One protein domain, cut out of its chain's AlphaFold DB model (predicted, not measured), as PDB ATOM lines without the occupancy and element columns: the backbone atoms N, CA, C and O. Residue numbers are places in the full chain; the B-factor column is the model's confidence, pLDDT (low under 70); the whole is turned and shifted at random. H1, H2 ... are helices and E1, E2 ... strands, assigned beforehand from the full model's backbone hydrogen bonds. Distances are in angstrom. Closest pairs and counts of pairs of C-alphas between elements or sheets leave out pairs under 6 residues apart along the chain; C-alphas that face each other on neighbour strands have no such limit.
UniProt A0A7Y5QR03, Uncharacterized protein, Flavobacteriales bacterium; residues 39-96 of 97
ATOM      1  N   THR A  39      30.419  10.218 -46.588       93.88
ATOM      2  CA  THR A  39      31.399  10.428 -47.666       93.88
ATOM      3  C   THR A  39      32.322  11.609 -47.373       93.88
ATOM      4  O   THR A  39      33.544  11.477 -47.410       93.88
ATOM      5  N   THR A  40      31.756  12.759 -47.015       94.44
ATOM      6  CA  THR A  40      32.522  13.974 -46.700       94.44
ATOM      7  C   THR A  40      33.365  13.775 -45.447       94.44
ATOM      8  O   THR A  40      34.517  14.208 -45.402       94.44
ATOM      9  N   ARG A  41      32.829  13.071 -44.440       94.69
ATOM     10  CA  ARG A  41      33.596  12.718 -43.242       94.69
ATOM     11  C   ARG A  41      34.817  11.867 -43.596       94.69
ATOM     12  O   ARG A  41      35.901  12.172 -43.113       94.69
ATOM     13  N   THR A  42      34.682  10.873 -44.471       94.25
ATOM     14  CA  THR A  42      35.820  10.058 -44.929       94.25
ATOM     15  C   THR A  42      36.904  10.917 -45.576       94.25
ATOM     16  O   THR A  42      38.076  10.794 -45.220       94.25
ATOM     17  N   VAL A  43      36.525  11.844 -46.463       95.31
ATOM     18  CA  VAL A  43      37.486  12.757 -47.107       95.31
ATOM     19  C   VAL A  43      38.168  13.666 -46.082       95.31
ATOM     20  O   VAL A  43      39.381  13.864 -46.146       95.31
ATOM     21  N   LEU A  44      37.413  14.186 -45.112       95.75
ATOM     22  CA  LEU A  44      37.962  14.997 -44.028       95.75
ATOM     23  C   LEU A  44      39.000  14.222 -43.222       95.75
ATOM     24  O   LEU A  44      40.075  14.753 -42.962       95.75
ATOM     25  N   LEU A  45      38.709  12.977 -42.848       95.62
ATOM     26  CA  LEU A  45      39.635  12.158 -42.067       95.62
ATOM     27  C   LEU A  45      40.887  11.778 -42.862       95.62
ATOM     28  O   LEU A  45      41.979  11.810 -42.298       95.62
ATOM     29  N   ALA A  46      40.751  11.506 -44.163       95.38
ATOM     30  CA  ALA A  46      41.885  11.255 -45.055       95.38
ATOM     31  C   ALA A  46      42.816  12.477 -45.187       95.38
ATOM     32  O   ALA A  46      44.021  12.325 -45.362       95.38
ATOM     33  N   ASN A  47      42.264  13.687 -45.055       96.12
ATOM     34  CA  ASN A  47      42.999  14.950 -45.140       96.12
ATOM     35  C   ASN A  47      43.439  15.510 -43.779       96.12
ATOM     36  O   ASN A  47      43.978  16.616 -43.720       96.12
ATOM     37  N   ARG A  48      43.212  14.783 -42.680       96.50
ATOM     38  CA  ARG A  48      43.547  15.254 -41.334       96.50
ATOM     39  C   ARG A  48      45.067  15.430 -41.189       96.50
ATOM     40  O   ARG A  48      45.801  14.444 -41.278       96.50
ATOM     41  N   PRO A  49      45.559  16.639 -40.860       95.31
ATOM     42  CA  PRO A  49      46.963  16.828 -40.523       95.31
ATOM     43  C   PRO A  49      47.339  16.027 -39.271       95.31
ATOM     44  O   PRO A  49      46.581  15.989 -38.300       95.31
ATOM     45  N   ALA A  50      48.534  15.433 -39.259       95.31
ATOM     46  CA  ALA A  50      48.975  14.528 -38.190       95.31
ATOM     47  C   ALA A  50      48.934  15.150 -36.779       95.31
ATOM     48  O   ALA A  50      48.740  14.435 -35.800       95.31
ATOM     49  N   GLN A  51      49.084  16.474 -36.688       95.62
ATOM     50  CA  GLN A  51      49.103  17.241 -35.438       95.62
ATOM     51  C   GLN A  51      47.736  17.428 -34.761       95.62
ATOM     52  O   GLN A  51      47.699  17.834 -33.605       95.62
ATOM     53  N   PHE A  52      46.626  17.173 -35.458       95.38
ATOM     54  CA  PHE A  52      45.279  17.306 -34.895       95.38
ATOM     55  C   PHE A  52      44.697  15.938 -34.599       95.38
ATOM     56  O   PHE A  52      44.821  15.037 -35.421       95.38
ATOM     57  N   THR A  53      43.981  15.771 -33.493       96.94
ATOM     58  CA  THR A  53      43.129  14.587 -33.310       96.94
ATOM     59  C   THR A  53      41.951  14.599 -34.294       96.94
ATOM     60  O   THR A  53      41.626  15.632 -34.885       96.94
ATOM     61  N   GLU A  54      41.286  13.455 -34.487       94.69
ATOM     62  CA  GLU A  54      40.063  13.392 -35.305       94.69
ATOM     63  C   GLU A  54      39.009  14.402 -34.827       94.69
ATOM     64  O   GLU A  54      38.495  15.179 -35.629       94.69
ATOM     65  N   GLY A  55      38.730  14.435 -33.521       93.88
ATOM     66  CA  GLY A  55      37.722  15.330 -32.956       93.88
ATOM     67  C   GLY A  55      38.066  16.809 -33.138       93.88
ATOM     68  O   GLY A  55      37.209  17.594 -33.539       93.88
ATOM     69  N   GLU A  56      39.321  17.200 -32.901       95.88
ATOM     70  CA  GLU A  56      39.767  18.586 -33.101       95.88
ATOM     71  C   GLU A  56      39.686  19.009 -34.563       95.88
ATOM     72  O   GLU A  56      39.243  20.119 -34.860       95.88
ATOM     73  N   TRP A  57      40.080  18.121 -35.475       95.75
ATOM     74  CA  TRP A  57      40.012  18.376 -36.905       95.75
ATOM     75  C   TRP A  57      38.569  18.577 -37.375       95.75
ATOM     76  O   TRP A  57      38.259  19.596 -37.991       95.75
ATOM     77  N   LEU A  58      37.668  17.653 -37.028       94.50
ATOM     78  CA  LEU A  58      36.253  17.761 -37.389       94.50
ATOM     79  C   LEU A  58      35.626  19.030 -36.801       94.50
ATOM     80  O   LEU A  58      34.958  19.773 -37.524       94.50
ATOM     81  N   ARG A  59      35.939  19.342 -35.536       94.19
ATOM     82  CA  ARG A  59      35.476  20.564 -34.869       94.19
ATOM     83  C   ARG A  59      36.012  21.832 -35.521       94.19
ATOM     84  O   ARG A  59      35.314  22.837 -35.628       94.19
ATOM     85  N   MET A  60      37.260  21.817 -35.982       94.56
ATOM     86  CA  MET A  60      37.828  22.943 -36.718       94.56
ATOM     87  C   MET A  60      37.081  23.164 -38.039       94.56
ATOM     88  O   MET A  60      36.782  24.308 -38.389       94.56
ATOM     89  N   MET A  61      36.724  22.083 -38.732       94.69
ATOM     90  CA  MET A  61      36.058  22.111 -40.036       94.69
ATOM     91  C   MET A  61      34.559  22.459 -39.969       94.69
ATOM     92  O   MET A  61      33.927  22.705 -40.999       94.69
ATOM     93  N   GLU A  62      33.982  22.599 -38.773       91.75
ATOM     94  CA  GLU A  62      32.669  23.234 -38.579       91.75
ATOM     95  C   GLU A  62      32.665  24.705 -39.001       91.75
ATOM     96  O   GLU A  62      31.665  25.200 -39.525       91.75
ATOM     97  N   LYS A  63      33.784  25.412 -38.804       92.06
ATOM     98  CA  LYS A  63      33.881  26.833 -39.142       92.06
ATOM     99  C   LYS A  63      34.072  26.990 -40.648       92.06
ATOM    100  O   LYS A  63      35.053  26.504 -41.204       92.06
ATOM    101  N   SER A  64      33.180  27.737 -41.298       90.50
ATOM    102  CA  SER A  64      33.215  27.978 -42.751       90.50
ATOM    103  C   SER A  64      34.555  28.532 -43.240       90.50
ATOM    104  O   SER A  64      35.044  28.111 -44.282       90.50
ATOM    105  N   VAL A  65      35.187  29.414 -42.459       92.81
ATOM    106  CA  VAL A  65      36.516  29.962 -42.772       92.81
ATOM    107  C   VAL A  65      37.575  28.867 -42.921       92.81
ATOM    108  O   VAL A  65      38.369  28.907 -43.856       92.81
ATOM    109  N   ASN A  66      37.547  27.837 -42.074       94.06
ATOM    110  CA  ASN A  66      38.539  26.765 -42.107       94.06
ATOM    111  C   ASN A  66      38.354  25.855 -43.325       94.06
ATOM    112  O   ASN A  66      39.339  25.400 -43.892       94.06
ATOM    113  N   ARG A  67      37.117  25.671 -43.799       93.00
ATOM    114  CA  ARG A  67      36.830  24.901 -45.026       93.00
ATOM    115  C   ARG A  67      37.465  25.517 -46.273       93.00
ATOM    116  O   ARG A  67      37.784  24.799 -47.213       93.00
ATOM    117  N   SER A  68      37.643  26.838 -46.274       90.12
ATOM    118  CA  SER A  68      38.334  27.559 -47.345       90.12
ATOM    119  C   SER A  68      39.854  27.554 -47.176       90.12
ATOM    120  O   SER A  68      40.565  27.570 -48.175       90.12
ATOM    121  N   LEU A  69      40.350  27.557 -45.932       93.62
ATOM    122  CA  LEU A  69      41.787  27.544 -45.627       93.62
ATOM    123  C   LEU A  69      42.427  26.165 -45.816       93.62
ATOM    124  O   LEU A  69      43.619  26.081 -46.098       93.62
ATOM    125  N   TYR A  70      41.640  25.102 -45.668       94.31
ATOM    126  CA  TYR A  70      42.090  23.725 -45.799       94.31
ATOM    127  C   TYR A  70      41.330  23.022 -46.929       94.31
ATOM    128  O   TYR A  70      40.350  22.317 -46.660       94.31
ATOM    129  N   PRO A  71      41.742  23.215 -48.197       94.88
ATOM    130  CA  PRO A  71      41.192  22.444 -49.301       94.88
ATOM    131  C   PRO A  71      41.443  20.949 -49.091       94.88
ATOM    132  O   PRO A  71      42.534  20.530 -48.699       94.88
ATOM    133  N   LEU A  72      40.416  20.149 -49.356       96.00
ATOM    134  CA  LEU A  72      40.452  18.702 -49.227       96.00
ATOM    135  C   LEU A  72      40.997  18.087 -50.510       96.00
ATOM    136  O   LEU A  72      40.409  18.225 -51.582       96.00
ATOM    137  N   ARG A  73      42.117  17.384 -50.396       95.75
ATOM    138  CA  ARG A  73      42.726  16.657 -51.503       95.75
ATOM    139  C   ARG A  73      41.966  15.365 -51.738       95.75
ATOM    140  O   ARG A  73      41.670  14.626 -50.797       95.75
ATOM    141  N   VAL A  74      41.657  15.109 -52.998       94.50
ATOM    142  CA  VAL A  74      41.009  13.882 -53.441       94.50
ATOM    143  C   VAL A  74      41.924  13.228 -54.467       94.50
ATOM    144  O   VAL A  74      42.254  13.839 -55.484       94.50
ATOM    145  N   THR A  75      42.361  12.005 -54.171       93.56
ATOM    146  CA  THR A  75      43.166  11.197 -55.093       93.56
ATOM    147  C   THR A  75      42.265  10.358 -55.993       93.56
ATOM    148  O   THR A  75      41.058  10.230 -55.759       93.56
ATOM    149  N   ARG A  76      42.842   9.753 -57.034       91.81
ATOM    150  CA  ARG A  76      42.083   8.893 -57.947       91.81
ATOM    151  C   ARG A  76      41.532   7.648 -57.252       91.81
ATOM    152  O   ARG A  76      40.373   7.311 -57.452       91.81
ATOM    153  N   GLU A  77      42.310   7.052 -56.357       91.31
ATOM    154  CA  GLU A  77      41.919   5.876 -55.570       91.31
ATOM    155  C   GLU A  77      40.741   6.190 -54.637       91.31
ATOM    156  O   GLU A  77      39.868   5.355 -54.404       91.31
ATOM    157  N   MET A  78      40.684   7.421 -54.115       92.19
ATOM    158  CA  MET A  78      39.529   7.879 -53.350       92.19
ATOM    159  C   MET A  78      38.290   7.965 -54.247       92.19
ATOM    160  O   MET A  78      37.229   7.491 -53.854       92.19
ATOM    161  N   LEU A  79      38.397   8.507 -55.463       90.12
ATOM    162  CA  LEU A  79      37.254   8.589 -56.384       90.12
ATOM    163  C   LEU A  79      36.708   7.222 -56.807       90.12
ATOM    164  O   LEU A  79      35.507   7.112 -57.035       90.12
ATOM    165  N   ASP A  80      37.554   6.194 -56.866       92.44
ATOM    166  CA  ASP A  80      37.123   4.831 -57.200       92.44
ATOM    167  C   ASP A  80      36.215   4.214 -56.115       92.44
ATOM    168  O   ASP A  80      35.488   3.257 -56.382       92.44
ATOM    169  N   THR A  81      36.234   4.763 -54.894       90.69
ATOM    170  CA  THR A  81      35.485   4.242 -53.735       90.69
ATOM    171  C   THR A  81      34.442   5.210 -53.174       90.69
ATOM    172  O   THR A  81      33.504   4.783 -52.500       90.69
ATOM    173  N   LEU A  82      34.580   6.513 -53.434       91.75
ATOM    174  CA  LEU A  82      33.677   7.544 -52.931       91.75
ATOM    175  C   LEU A  82      32.454   7.721 -53.835       91.75
ATOM    176  O   LEU A  82      32.568   7.873 -55.051       91.75
ATOM    177  N   ASP A  83      31.277   7.858 -53.223       92.12
ATOM    178  CA  ASP A  83      30.122   8.434 -53.914       92.12
ATOM    179  C   ASP A  83      30.309   9.951 -54.049       92.12
ATOM    180  O   ASP A  83      29.970  10.731 -53.158       92.12
ATOM    181  N   THR A  84      30.862  10.379 -55.180       88.38
ATOM    182  CA  THR A  84      31.162  11.794 -55.448       88.38
ATOM    183  C   THR A  84      29.934  12.699 -55.405       88.38
ATOM    184  O   THR A  84      30.065  13.881 -55.090       88.38
ATOM    185  N   LYS A  85      28.729  12.163 -55.653       90.62
ATOM    186  CA  LYS A  85      27.477  12.933 -55.573       90.62
ATOM    187  C   LYS A  85      27.091  13.268 -54.136       90.62
ATOM    188  O   LYS A  85      26.348  14.221 -53.917       90.62
ATOM    189  N   ALA A  86      27.602  12.506 -53.174       92.44
ATOM    190  CA  ALA A  86      27.395  12.745 -51.758       92.44
ATOM    191  C   ALA A  86      28.407  13.743 -51.167       92.44
ATOM    192  O   ALA A  86      28.279  14.097 -49.997       92.44
ATOM    193  N   LEU A  87      29.406  14.222 -51.922       92.31
ATOM    194  CA  LEU A  87      30.353  15.212 -51.405       92.31
ATOM    195  C   LEU A  87      29.653  16.537 -51.089       92.31
ATOM    196  O   LEU A  87      28.933  17.110 -51.904       92.31
ATOM    197  N   ASP A  88      29.885  17.039 -49.880       92.56
ATOM    198  CA  ASP A  88      29.298  18.288 -49.417       92.56
ATOM    199  C   ASP A  88      29.966  19.485 -50.101       92.56
ATOM    200  O   ASP A  88      31.169  19.715 -49.955       92.56
ATOM    201  N   LEU A  89      29.160  20.274 -50.811       93.00
ATOM    202  CA  LEU A  89      29.588  21.435 -51.595       93.00
ATOM    203  C   LEU A  89      30.092  22.611 -50.744       93.00
ATOM    204  O   LEU A  89      30.645  23.570 -51.279       93.00
ATOM    205  N   ARG A  90      29.915  22.567 -49.416       93.00
ATOM    206  CA  ARG A  90      30.460  23.573 -48.490       93.00
ATOM    207  C   ARG A  90      31.982  23.486 -48.348       93.00
ATOM    208  O   ARG A  90      32.573  24.378 -47.736       93.00
ATOM    209  N   PHE A  91      32.600  22.418 -48.850       94.19
ATOM    210  CA  PHE A  91      34.040  22.196 -48.811       94.19
ATOM    211  C   PHE A  91      34.668  22.434 -50.178       94.19
ATOM    212  O   PHE A  91      34.057  22.211 -51.223       94.19
ATOM    213  N   ARG A  92      35.924  22.877 -50.160       94.31
ATOM    214  CA  ARG A  92      36.746  22.960 -51.361       94.31
ATOM    215  C   ARG A  92      37.455  21.629 -51.556       94.31
ATOM    216  O   ARG A  92      38.148  21.185 -50.646       94.31
ATOM    217  N   TYR A  93      37.314  21.046 -52.740       94.69
ATOM    218  CA  TYR A  93      38.022  19.831 -53.130       94.69
ATOM    219  C   TYR A  93      39.038  20.147 -54.218       94.69
ATOM    220  O   TYR A  93      38.746  20.903 -55.146       94.69
ATOM    221  N   GLU A  94      40.219  19.556 -54.104       94.94
ATOM    222  CA  GLU A  94      41.297  19.680 -55.076       94.94
ATOM    223  C   GLU A  94      41.714  18.289 -55.532       94.94
ATOM    224  O   GLU A  94      41.980  17.404 -54.717       94.94
ATOM    225  N   MET A  95      41.761  18.097 -56.848       93.62
ATOM    226  CA  MET A  95      42.245  16.849 -57.416       93.62
ATOM    227  C   MET A  95      43.763  16.815 -57.295       93.62
ATOM    228  O   MET A  95      44.446  17.708 -57.801       93.62
ATOM    229  N   THR A  96      44.286  15.781 -56.648       88.81
ATOM    230  CA  THR A  96      45.724  15.511 -56.632       88.81
ATOM    231  C   THR A  96      46.029  14.281 -57.481       88.81
ATOM    232  O   THR A  96      45.217  13.352 -57.479       88.81
TER     233      THR A  96
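What this domain is: This is residues 39 to 96 of the 97 residues of an uncharacterized protein of Flavobacteriales bacterium (UniProt A0A7Y5QR03). Short helix H1 lies near the middle, beside a small two-stranded sheet; H2 and H3 make one end, H4 the other, and a loop, residues 80 to 92, returns from H4 to E2. The 58 printed residues run H1 H2 H3 E1 H4 E2, with E1 and E2 parallel; the class is mostly helix. The whole is compact, radius of gyration of the C-alphas 10.9 A, spans 28 by 21 by 17 A.

Where its parts are: H1, residues 39 to 46, 10.8 A long, begins at C-alpha 39 (31.399, 10.428, -47.666). H2 is 54 to 61, 10.7 A; H3 64 to 69, 9.1 A; E1 72 to 74, 6.4 A; H4 76 to 79, 5.1 A. E2, 93 to 95, 6.7 A, ends at C-alpha 95 (42.245, 16.849, -57.416).

How they stand to each other: H1 and H2 are close but not clearly touching, closest C-alphas Leu 45 and Glu 54, 6.9 A, at a steep tilt of 65 degrees. E1, H4, E2 form a strand-helix-strand unit, parallel neighbours with a helix between, crossover right-handed; N 74 and O 94 are within hydrogen-bond range, 2.9 A. Every O i to N i+4 pair is within range in H1 and H2, 1 of 2 in H3; H4 is too short.

The domain as a whole: The farthest C-alphas, Gln 51 and Lys 85, are 29.9 A apart. The printed part has no cut; the link H4 to E2 is long. No printed residue is under 70 in pLDDT.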